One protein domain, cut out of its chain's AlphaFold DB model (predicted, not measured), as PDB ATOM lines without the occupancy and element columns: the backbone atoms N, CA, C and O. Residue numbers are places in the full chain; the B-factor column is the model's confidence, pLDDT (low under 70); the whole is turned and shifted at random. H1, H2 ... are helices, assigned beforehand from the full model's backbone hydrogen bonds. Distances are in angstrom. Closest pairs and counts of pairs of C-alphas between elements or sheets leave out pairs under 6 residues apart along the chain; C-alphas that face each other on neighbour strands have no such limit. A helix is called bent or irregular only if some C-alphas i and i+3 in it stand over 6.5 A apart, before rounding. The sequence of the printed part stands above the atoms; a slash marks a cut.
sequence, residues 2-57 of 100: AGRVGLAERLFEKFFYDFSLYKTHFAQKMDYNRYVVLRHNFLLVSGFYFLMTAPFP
ATOM      1  N   ALA A   2      53.702  13.151  21.683       50.34
ATOM      2  CA  ALA A   2      53.465  12.039  20.735       50.34
ATOM      3  C   ALA A   2      51.972  11.727  20.458       50.34
ATOM      4  O   ALA A   2      51.661  10.783  19.746       50.34
ATOM      5  N   GLY A   3      51.029  12.499  21.019       57.31
ATOM      6  CA  GLY A   3      49.595  12.149  20.998       57.31
ATOM      7  C   GLY A   3      48.741  12.798  19.900       57.31
ATOM      8  O   GLY A   3      47.664  12.297  19.605       57.31
ATOM      9  N   ARG A   4      49.179  13.910  19.289       58.00
ATOM     10  CA  ARG A   4      48.351  14.657  18.315       58.00
ATOM     11  C   ARG A   4      48.503  14.164  16.875       58.00
ATOM     12  O   ARG A   4      47.512  14.101  16.159       58.00
ATOM     13  N   VAL A   5      49.716  13.776  16.482       63.53
ATOM     14  CA  VAL A   5      50.003  13.288  15.123       63.53
ATOM     15  C   VAL A   5      49.370  11.909  14.904       63.53
ATOM     16  O   VAL A   5      48.607  11.739  13.961       63.53
ATOM     17  N   GLY A   6      49.535  10.981  15.856       74.19
ATOM     18  CA  GLY A   6      48.965   9.632  15.742       74.19
ATOM     19  C   GLY A   6      47.430   9.568  15.784       74.19
ATOM     20  O   GLY A   6      46.844   8.630  15.251       74.19
ATOM     21  N   LEU A   7      46.748  10.556  16.382       80.38
ATOM     22  CA  LEU A   7      45.282  10.645  16.317       80.38
ATOM     23  C   LEU A   7      44.818  11.147  14.939       80.38
ATOM     24  O   LEU A   7      43.878  10.594  14.375       80.38
ATOM     25  N   ALA A   8      45.482  12.171  14.394       83.00
ATOM     26  CA  ALA A   8      45.157  12.727  13.084       83.00
ATOM     27  C   ALA A   8      45.406  11.715  11.955       83.00
ATOM     28  O   ALA A   8      44.555  11.572  11.084       83.00
ATOM     29  N   GLU A   9      46.508  10.964  12.014       82.69
ATOM     30  CA  GLU A   9      46.805   9.888  11.060       82.69
ATOM     31  C   GLU A   9      45.719   8.810  11.068       82.69
ATOM     32  O   GLU A   9      45.164   8.497  10.020       82.69
ATOM     33  N   ARG A  10      45.326   8.316  12.251       82.56
ATOM     34  CA  ARG A  10      44.259   7.308  12.376       82.56
ATOM     35  C   ARG A  10      42.902   7.812  11.884       82.56
ATOM     36  O   ARG A  10      42.121   7.041  11.331       82.56
ATOM     37  N   LEU A  11      42.585   9.088  12.110       87.00
ATOM     38  CA  LEU A  11      41.347   9.697  11.612       87.00
ATOM     39  C   LEU A  11      41.382   9.880  10.094       87.00
ATOM     40  O   LEU A  11      40.378   9.632   9.429       87.00
ATOM     41  N   PHE A  12      42.528  10.281   9.547       86.50
ATOM     42  CA  PHE A  12      42.720  10.438   8.113       86.50
ATOM     43  C   PHE A  12      42.649   9.095   7.387       86.50
ATOM     44  O   PHE A  12      41.959   8.992   6.379       86.50
ATOM     45  N   GLU A  13      43.288   8.058   7.930       84.31
ATOM     46  CA  GLU A  13      43.244   6.695   7.401       84.31
ATOM     47  C   GLU A  13      41.800   6.178   7.327       84.31
ATOM     48  O   GLU A  13      41.348   5.755   6.264       84.31
ATOM     49  N   LYS A  14      41.022   6.334   8.407       84.31
ATOM     50  CA  LYS A  14      39.588   5.997   8.409       84.31
ATOM     51  C   LYS A  14      38.787   6.819   7.403       84.31
ATOM     52  O   LYS A  14      37.915   6.288   6.722       84.31
ATOM     53  N   PHE A  15      39.060   8.116   7.293       85.00
ATOM     54  CA  PHE A  15      38.365   8.967   6.330       85.00
ATOM     55  C   PHE A  15      38.687   8.594   4.875       85.00
ATOM     56  O   PHE A  15      37.814   8.678   4.017       85.00
ATOM     57  N   PHE A  16      39.922   8.183   4.582       82.19
ATOM     58  CA  PHE A  16      40.332   7.833   3.224       82.19
ATOM     59  C   PHE A  16      39.877   6.440   2.796       82.19
ATOM     60  O   PHE A  16      39.448   6.274   1.652       82.19
ATOM     61  N   TYR A  17      39.979   5.448   3.683       78.75
ATOM     62  CA  TYR A  17      39.745   4.050   3.326       78.75
ATOM     63  C   TYR A  17      38.356   3.542   3.724       78.75
ATOM     64  O   TYR A  17      37.706   2.872   2.919       78.75
ATOM     65  N   ASP A  18      37.869   3.889   4.920       81.88
ATOM     66  CA  ASP A  18      36.587   3.372   5.420       81.88
ATOM     67  C   ASP A  18      35.406   4.248   4.989       81.88
ATOM     68  O   ASP A  18      34.318   3.750   4.681       81.88
ATOM     69  N   PHE A  19      35.601   5.567   4.941       82.75
ATOM     70  CA  PHE A  19      34.540   6.495   4.579       82.75
ATOM     71  C   PHE A  19      34.431   6.665   3.059       82.75
ATOM     72  O   PHE A  19      35.302   7.213   2.388       82.75
ATOM     73  N   SER A  20      33.300   6.240   2.494       84.06
ATOM     74  CA  SER A  20      33.006   6.420   1.074       84.06
ATOM     75  C   SER A  20      31.569   6.878   0.864       84.06
ATOM     76  O   SER A  20      30.637   6.076   0.867       84.06
ATOM     77  N   LEU A  21      31.396   8.174   0.591       83.62
ATOM     78  CA  LEU A  21      30.104   8.757   0.200       83.62
ATOM     79  C   LEU A  21      29.481   8.046  -1.007       83.62
ATOM     80  O   LEU A  21      28.257   7.966  -1.107       83.62
ATOM     81  N   TYR A  22      30.314   7.490  -1.895       85.88
ATOM     82  CA  TYR A  22      29.844   6.689  -3.017       85.88
ATOM     83  C   TYR A  22      29.023   5.492  -2.542       85.88
ATOM     84  O   TYR A  22      27.865   5.357  -2.929       85.88
ATOM     85  N   LYS A  23      29.597   4.657  -1.665       85.88
ATOM     86  CA  LYS A  23      28.933   3.448  -1.159       85.88
ATOM     87  C   LYS A  23      27.651   3.787  -0.395       85.88
ATOM     88  O   LYS A  23      26.667   3.070  -0.531       85.88
ATOM     89  N   THR A  24      27.646   4.892   0.349       84.88
ATOM     90  CA  THR A  24      26.512   5.280   1.199       84.88
ATOM     91  C   THR A  24      25.345   5.900   0.423       84.88
ATOM     92  O   THR A  24      24.194   5.641   0.762       84.88
ATOM     93  N   HIS A  25      25.604   6.718  -0.607       86.19
ATOM     94  CA  HIS A  25      24.550   7.539  -1.233       86.19
ATOM     95  C   HIS A  25      24.448   7.441  -2.758       86.19
ATOM     96  O   HIS A  25      23.413   7.815  -3.317       86.19
ATOM     97  N   PHE A  26      25.486   6.961  -3.447       86.69
ATOM     98  CA  PHE A  26      25.575   7.074  -4.907       86.69
ATOM     99  C   PHE A  26      25.744   5.740  -5.643       86.69
ATOM    100  O   PHE A  26      25.475   5.694  -6.840       86.69
ATOM    101  N   ALA A  27      26.070   4.651  -4.945       84.94
ATOM    102  CA  ALA A  27      26.307   3.336  -5.543       84.94
ATOM    103  C   ALA A  27      25.100   2.771  -6.310       84.94
ATOM    104  O   ALA A  27      25.277   2.031  -7.269       84.94
ATOM    105  N   GLN A  28      23.873   3.138  -5.928       85.62
ATOM    106  CA  GLN A  28      22.658   2.714  -6.637       85.62
ATOM    107  C   GLN A  28      22.331   3.573  -7.870       85.62
ATOM    108  O   GLN A  28      21.492   3.184  -8.676       85.62
ATOM    109  N   LYS A  29      22.940   4.757  -8.008       85.06
ATOM    110  CA  LYS A  29      22.541   5.773  -9.001       85.06
ATOM    111  C   LYS A  29      23.576   5.997 -10.098       85.06
ATOM    112  O   LYS A  29      23.231   6.514 -11.156       85.06
ATOM    113  N   MET A  30      24.839   5.675  -9.850       86.38
ATOM    114  CA  MET A  30      25.925   5.941 -10.787       86.38
ATOM    115  C   MET A  30      27.063   4.948 -10.608       86.38
ATOM    116  O   MET A  30      27.287   4.449  -9.513       86.38
ATOM    117  N   ASP A  31      27.795   4.718 -11.693       90.25
ATOM    118  CA  ASP A  31      29.052   3.979 -11.661       90.25
ATOM    119  C   ASP A  31      30.147   4.763 -10.914       90.25
ATOM    120  O   ASP A  31      30.147   6.001 -10.893       90.25
ATOM    121  N   TYR A  32      31.111   4.044 -10.336       86.31
ATOM    122  CA  TYR A  32      32.170   4.628  -9.515       86.31
ATOM    123  C   TYR A  32      33.027   5.627 -10.298       86.31
ATOM    124  O   TYR A  32      33.317   6.715  -9.801       86.31
ATOM    125  N   ASN A  33      33.373   5.320 -11.551       90.44
ATOM    126  CA  ASN A  33      34.197   6.217 -12.364       90.44
ATOM    127  C   ASN A  33      33.475   7.537 -12.655       90.44
ATOM    128  O   ASN A  33      34.067   8.615 -12.569       90.44
ATOM    129  N   ARG A  34      32.166   7.473 -12.926       88.94
ATOM    130  CA  ARG A  34      31.336   8.672 -13.111       88.94
ATOM    131  C   ARG A  34      31.245   9.491 -11.827       88.94
ATOM    132  O   ARG A  34      31.350  10.714 -11.885       88.94
ATOM    133  N   TYR A  35      31.108   8.832 -10.676       90.94
ATOM    134  CA  TYR A  35      31.125   9.501  -9.376       90.94
ATOM    135  C   TYR A  35      32.441  10.251  -9.124       90.94
ATOM    136  O   TYR A  35      32.410  11.400  -8.687       90.94
ATOM    137  N   VAL A  36      33.596   9.647  -9.429       90.25
ATOM    138  CA  VAL A  36      34.909  10.289  -9.231       90.25
ATOM    139  C   VAL A  36      35.048  11.549 -10.091       90.25
ATOM    140  O   VAL A  36      35.471  12.587  -9.579       90.25
ATOM    141  N   VAL A  37      34.631  11.491 -11.358       93.12
ATOM    142  CA  VAL A  37      34.646  12.655 -12.263       93.12
ATOM    143  C   VAL A  37      33.709  13.756 -11.762       93.12
ATOM    144  O   VAL A  37      34.097  14.924 -11.707       93.12
ATOM    145  N   LEU A  38      32.493  13.401 -11.335       91.62
ATOM    146  CA  LEU A  38      31.543  14.363 -10.771       91.62
ATOM    147  C   LEU A  38      32.071  15.000  -9.485       91.62
ATOM    148  O   LEU A  38      31.988  16.217  -9.339       91.62
ATOM    149  N   ARG A  39      32.664  14.214  -8.580       91.25
ATOM    150  CA  ARG A  39      33.302  14.726  -7.360       91.25
ATOM    151  C   ARG A  39      34.422  15.705  -7.694       91.25
ATOM    152  O   ARG A  39      34.527  16.737  -7.041       91.25
ATOM    153  N   HIS A  40      35.251  15.390  -8.687       93.06
ATOM    154  CA  HIS A  40      36.337  16.270  -9.108       93.06
ATOM    155  C   HIS A  40      35.800  17.608  -9.630       93.06
ATOM    156  O   HIS A  40      36.190  18.662  -9.136       93.06
ATOM    157  N   ASN A  41      34.831  17.570 -10.549       93.38
ATOM    158  CA  ASN A  41      34.199  18.780 -11.075       93.38
ATOM    159  C   ASN A  41      33.491  19.583  -9.981       93.38
ATOM    160  O   ASN A  41      33.601  20.804  -9.942       93.38
ATOM    161  N   PHE A  42      32.807  18.910  -9.054       93.50
ATOM    162  CA  PHE A  42      32.158  19.571  -7.929       93.50
ATOM    163  C   PHE A  42      33.171  20.279  -7.023       93.50
ATOM    164  O   PHE A  42      32.940  21.420  -6.631       93.50
ATOM    165  N   LEU A  43      34.313  19.648  -6.722       93.69
ATOM    166  CA  LEU A  43      35.398  20.275  -5.956       93.69
ATOM    167  C   LEU A  43      35.967  21.509  -6.668       93.69
ATOM    168  O   LEU A  43      36.181  22.530  -6.021       93.69
ATOM    169  N   LEU A  44      36.159  21.448  -7.987       92.88
ATOM    170  CA  LEU A  44      36.629  22.595  -8.766       92.88
ATOM    171  C   LEU A  44      35.619  23.748  -8.760       92.88
ATOM    172  O   LEU A  44      35.988  24.884  -8.470       92.88
ATOM    173  N   VAL A  45      34.345  23.465  -9.040       93.31
ATOM    174  CA  VAL A  45      33.289  24.489  -9.104       93.31
ATOM    175  C   VAL A  45      33.047  25.113  -7.731       93.31
ATOM    176  O   VAL A  45      32.978  26.335  -7.615       93.31
ATOM    177  N   SER A  46      32.951  24.292  -6.682       91.25
ATOM    178  CA  SER A  46      32.775  24.781  -5.309       91.25
ATOM    179  C   SER A  46      33.982  25.586  -4.831       91.25
ATOM    180  O   SER A  46      33.795  26.652  -4.251       91.25
ATOM    181  N   GLY A  47      35.205  25.136  -5.125       90.25
ATOM    182  CA  GLY A  47      36.430  25.872  -4.815       90.25
ATOM    183  C   GLY A  47      36.502  27.214  -5.542       90.25
ATOM    184  O   GLY A  47      36.792  28.235  -4.923       90.25
ATOM    185  N   PHE A  48      36.160  27.243  -6.831       87.31
ATOM    186  CA  PHE A  48      36.084  28.481  -7.603       87.31
ATOM    187  C   PHE A  48      35.042  29.444  -7.024       87.31
ATOM    188  O   PHE A  48      35.349  30.605  -6.767       87.31
ATOM    189  N   TYR A  49      33.828  28.964  -6.747       86.31
ATOM    190  CA  TYR A  49      32.770  29.789  -6.165       86.31
ATOM    191  C   TYR A  49      33.151  30.316  -4.775       86.31
ATOM    192  O   TYR A  49      32.906  31.480  -4.465       86.31
ATOM    193  N   PHE A  50      33.807  29.498  -3.951       87.31
ATOM    194  CA  PHE A  50      34.325  29.924  -2.653       87.31
ATOM    195  C   PHE A  50      35.345  31.064  -2.789       87.31
ATOM    196  O   PHE A  50      35.234  32.068  -2.091       87.31
ATOM    197  N   LEU A  51      36.290  30.961  -3.729       83.06
ATOM    198  CA  LEU A  51      37.269  32.023  -3.985       83.06
ATOM    199  C   LEU A  51      36.614  33.314  -4.496       83.06
ATOM    200  O   LEU A  51      37.016  34.400  -4.091       83.06
ATOM    201  N   MET A  52      35.593  33.202  -5.349       78.62
ATOM    202  CA  MET A  52      34.871  34.359  -5.893       78.62
ATOM    203  C   MET A  52      33.946  35.035  -4.868       78.62
ATOM    204  O   MET A  52      33.673  36.225  -4.990       78.62
ATOM    205  N   THR A  53      33.427  34.286  -3.890       76.38
ATOM    206  CA  THR A  53      32.516  34.799  -2.846       76.38
ATOM    207  C   THR A  53      33.221  35.236  -1.571       76.38
ATOM    208  O   THR A  53      32.596  35.872  -0.719       76.38
ATOM    209  N   ALA A  54      34.511  34.928  -1.424       77.06
ATOM    210  CA  ALA A  54      35.312  35.490  -0.353       77.06
ATOM    211  C   ALA A  54      35.227  37.031  -0.415       77.06
ATOM    212  O   ALA A  54      35.256  37.595  -1.511       77.06
ATOM    213  N   PRO A  55      35.129  37.735   0.729       68.12
ATOM    214  CA  PRO A  55      34.943  39.189   0.790       68.12
ATOM    215  C   PRO A  55      36.229  39.960   0.439       68.12
ATOM    216  O   PRO A  55      36.597  40.929   1.100       68.12
ATOM    217  N   PHE A  56      36.949  39.512  -0.585       69.44
ATOM    218  CA  PHE A  56      38.164  40.121  -1.078       69.44
ATOM    219  C   PHE A  56      37.859  40.836  -2.399       69.44
ATOM    220  O   PHE A  56      37.568  40.178  -3.395       69.44
ATOM    221  N   PRO A  57      37.905  42.175  -2.439       74.62
ATOM    222  CA  PRO A  57      37.717  42.904  -3.680       74.62
ATOM    223  C   PRO A  57      39.006  42.830  -4.505       74.62
ATOM    224  O   PRO A  57      39.989  43.511  -4.215       74.62
TER     225      PRO A  57
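This is residues 2 to 57 of the 100 residues of an uncharacterized protein of Tetradesmus obliquus (UniProt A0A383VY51). Two long helices, H1 and H3, form the arms of a wide, open V, and the short helix H2 with the turn after it, residues 27 to 31, lies at the corner. The space between the arms is empty, and both arms stick out freely, residues 2 to 20 on one side and residues 40 to 57 on the other. The printed part has 56 residues with three named helices, in the order H1, H2, H3, and no named strand; the class is all helix. The whole is extended, with a radius of gyration of the C-alphas of 16.0 A, and flat, spanning 42 by 38 by 14 A.

H1, residues 3 to 18, touches no helix. A tight link of 2 residues joins it to H2, residues 21 to 26, yet the two are apart. A tight link of 5 residues leads from H2 to H3, residues 32 to 53. H2 and H3 only just touch, with 3 pairs of C-alphas within 8 A, and H3 does so with residues 32 to 35 alone. Their closest C-alphas are those of Tyr 22 and Tyr 35, 7.1 A apart. Their lines are about perpendicular, at 87 degrees. H1 and H3 are apart. In H2 and H3 every O i to N i+4 pair is within hydrogen-bond range; in H1, 11 of 12 are.

H1 begins at C-alpha 3, (49.595, 12.149, 20.998), and measures 22.1 A from first to last C-alpha. H2 begins at C-alpha 21, (30.104, 8.757, 0.200); it is neither bent nor irregular, but only just: C-alphas 23 and 26 are 6.2 A apart. H3, the longest helix with 22 residues, measures 30.9 A and ends at C-alpha 53, (32.516, 34.799, -2.846).

The two C-alphas farthest apart are those of Ala 2 and Lys 29, at 43.4 A. The printed part has no cut and no long link. Its mean pLDDT is 83.3, and residues 2 to 5 and 55 to 56 are under 70.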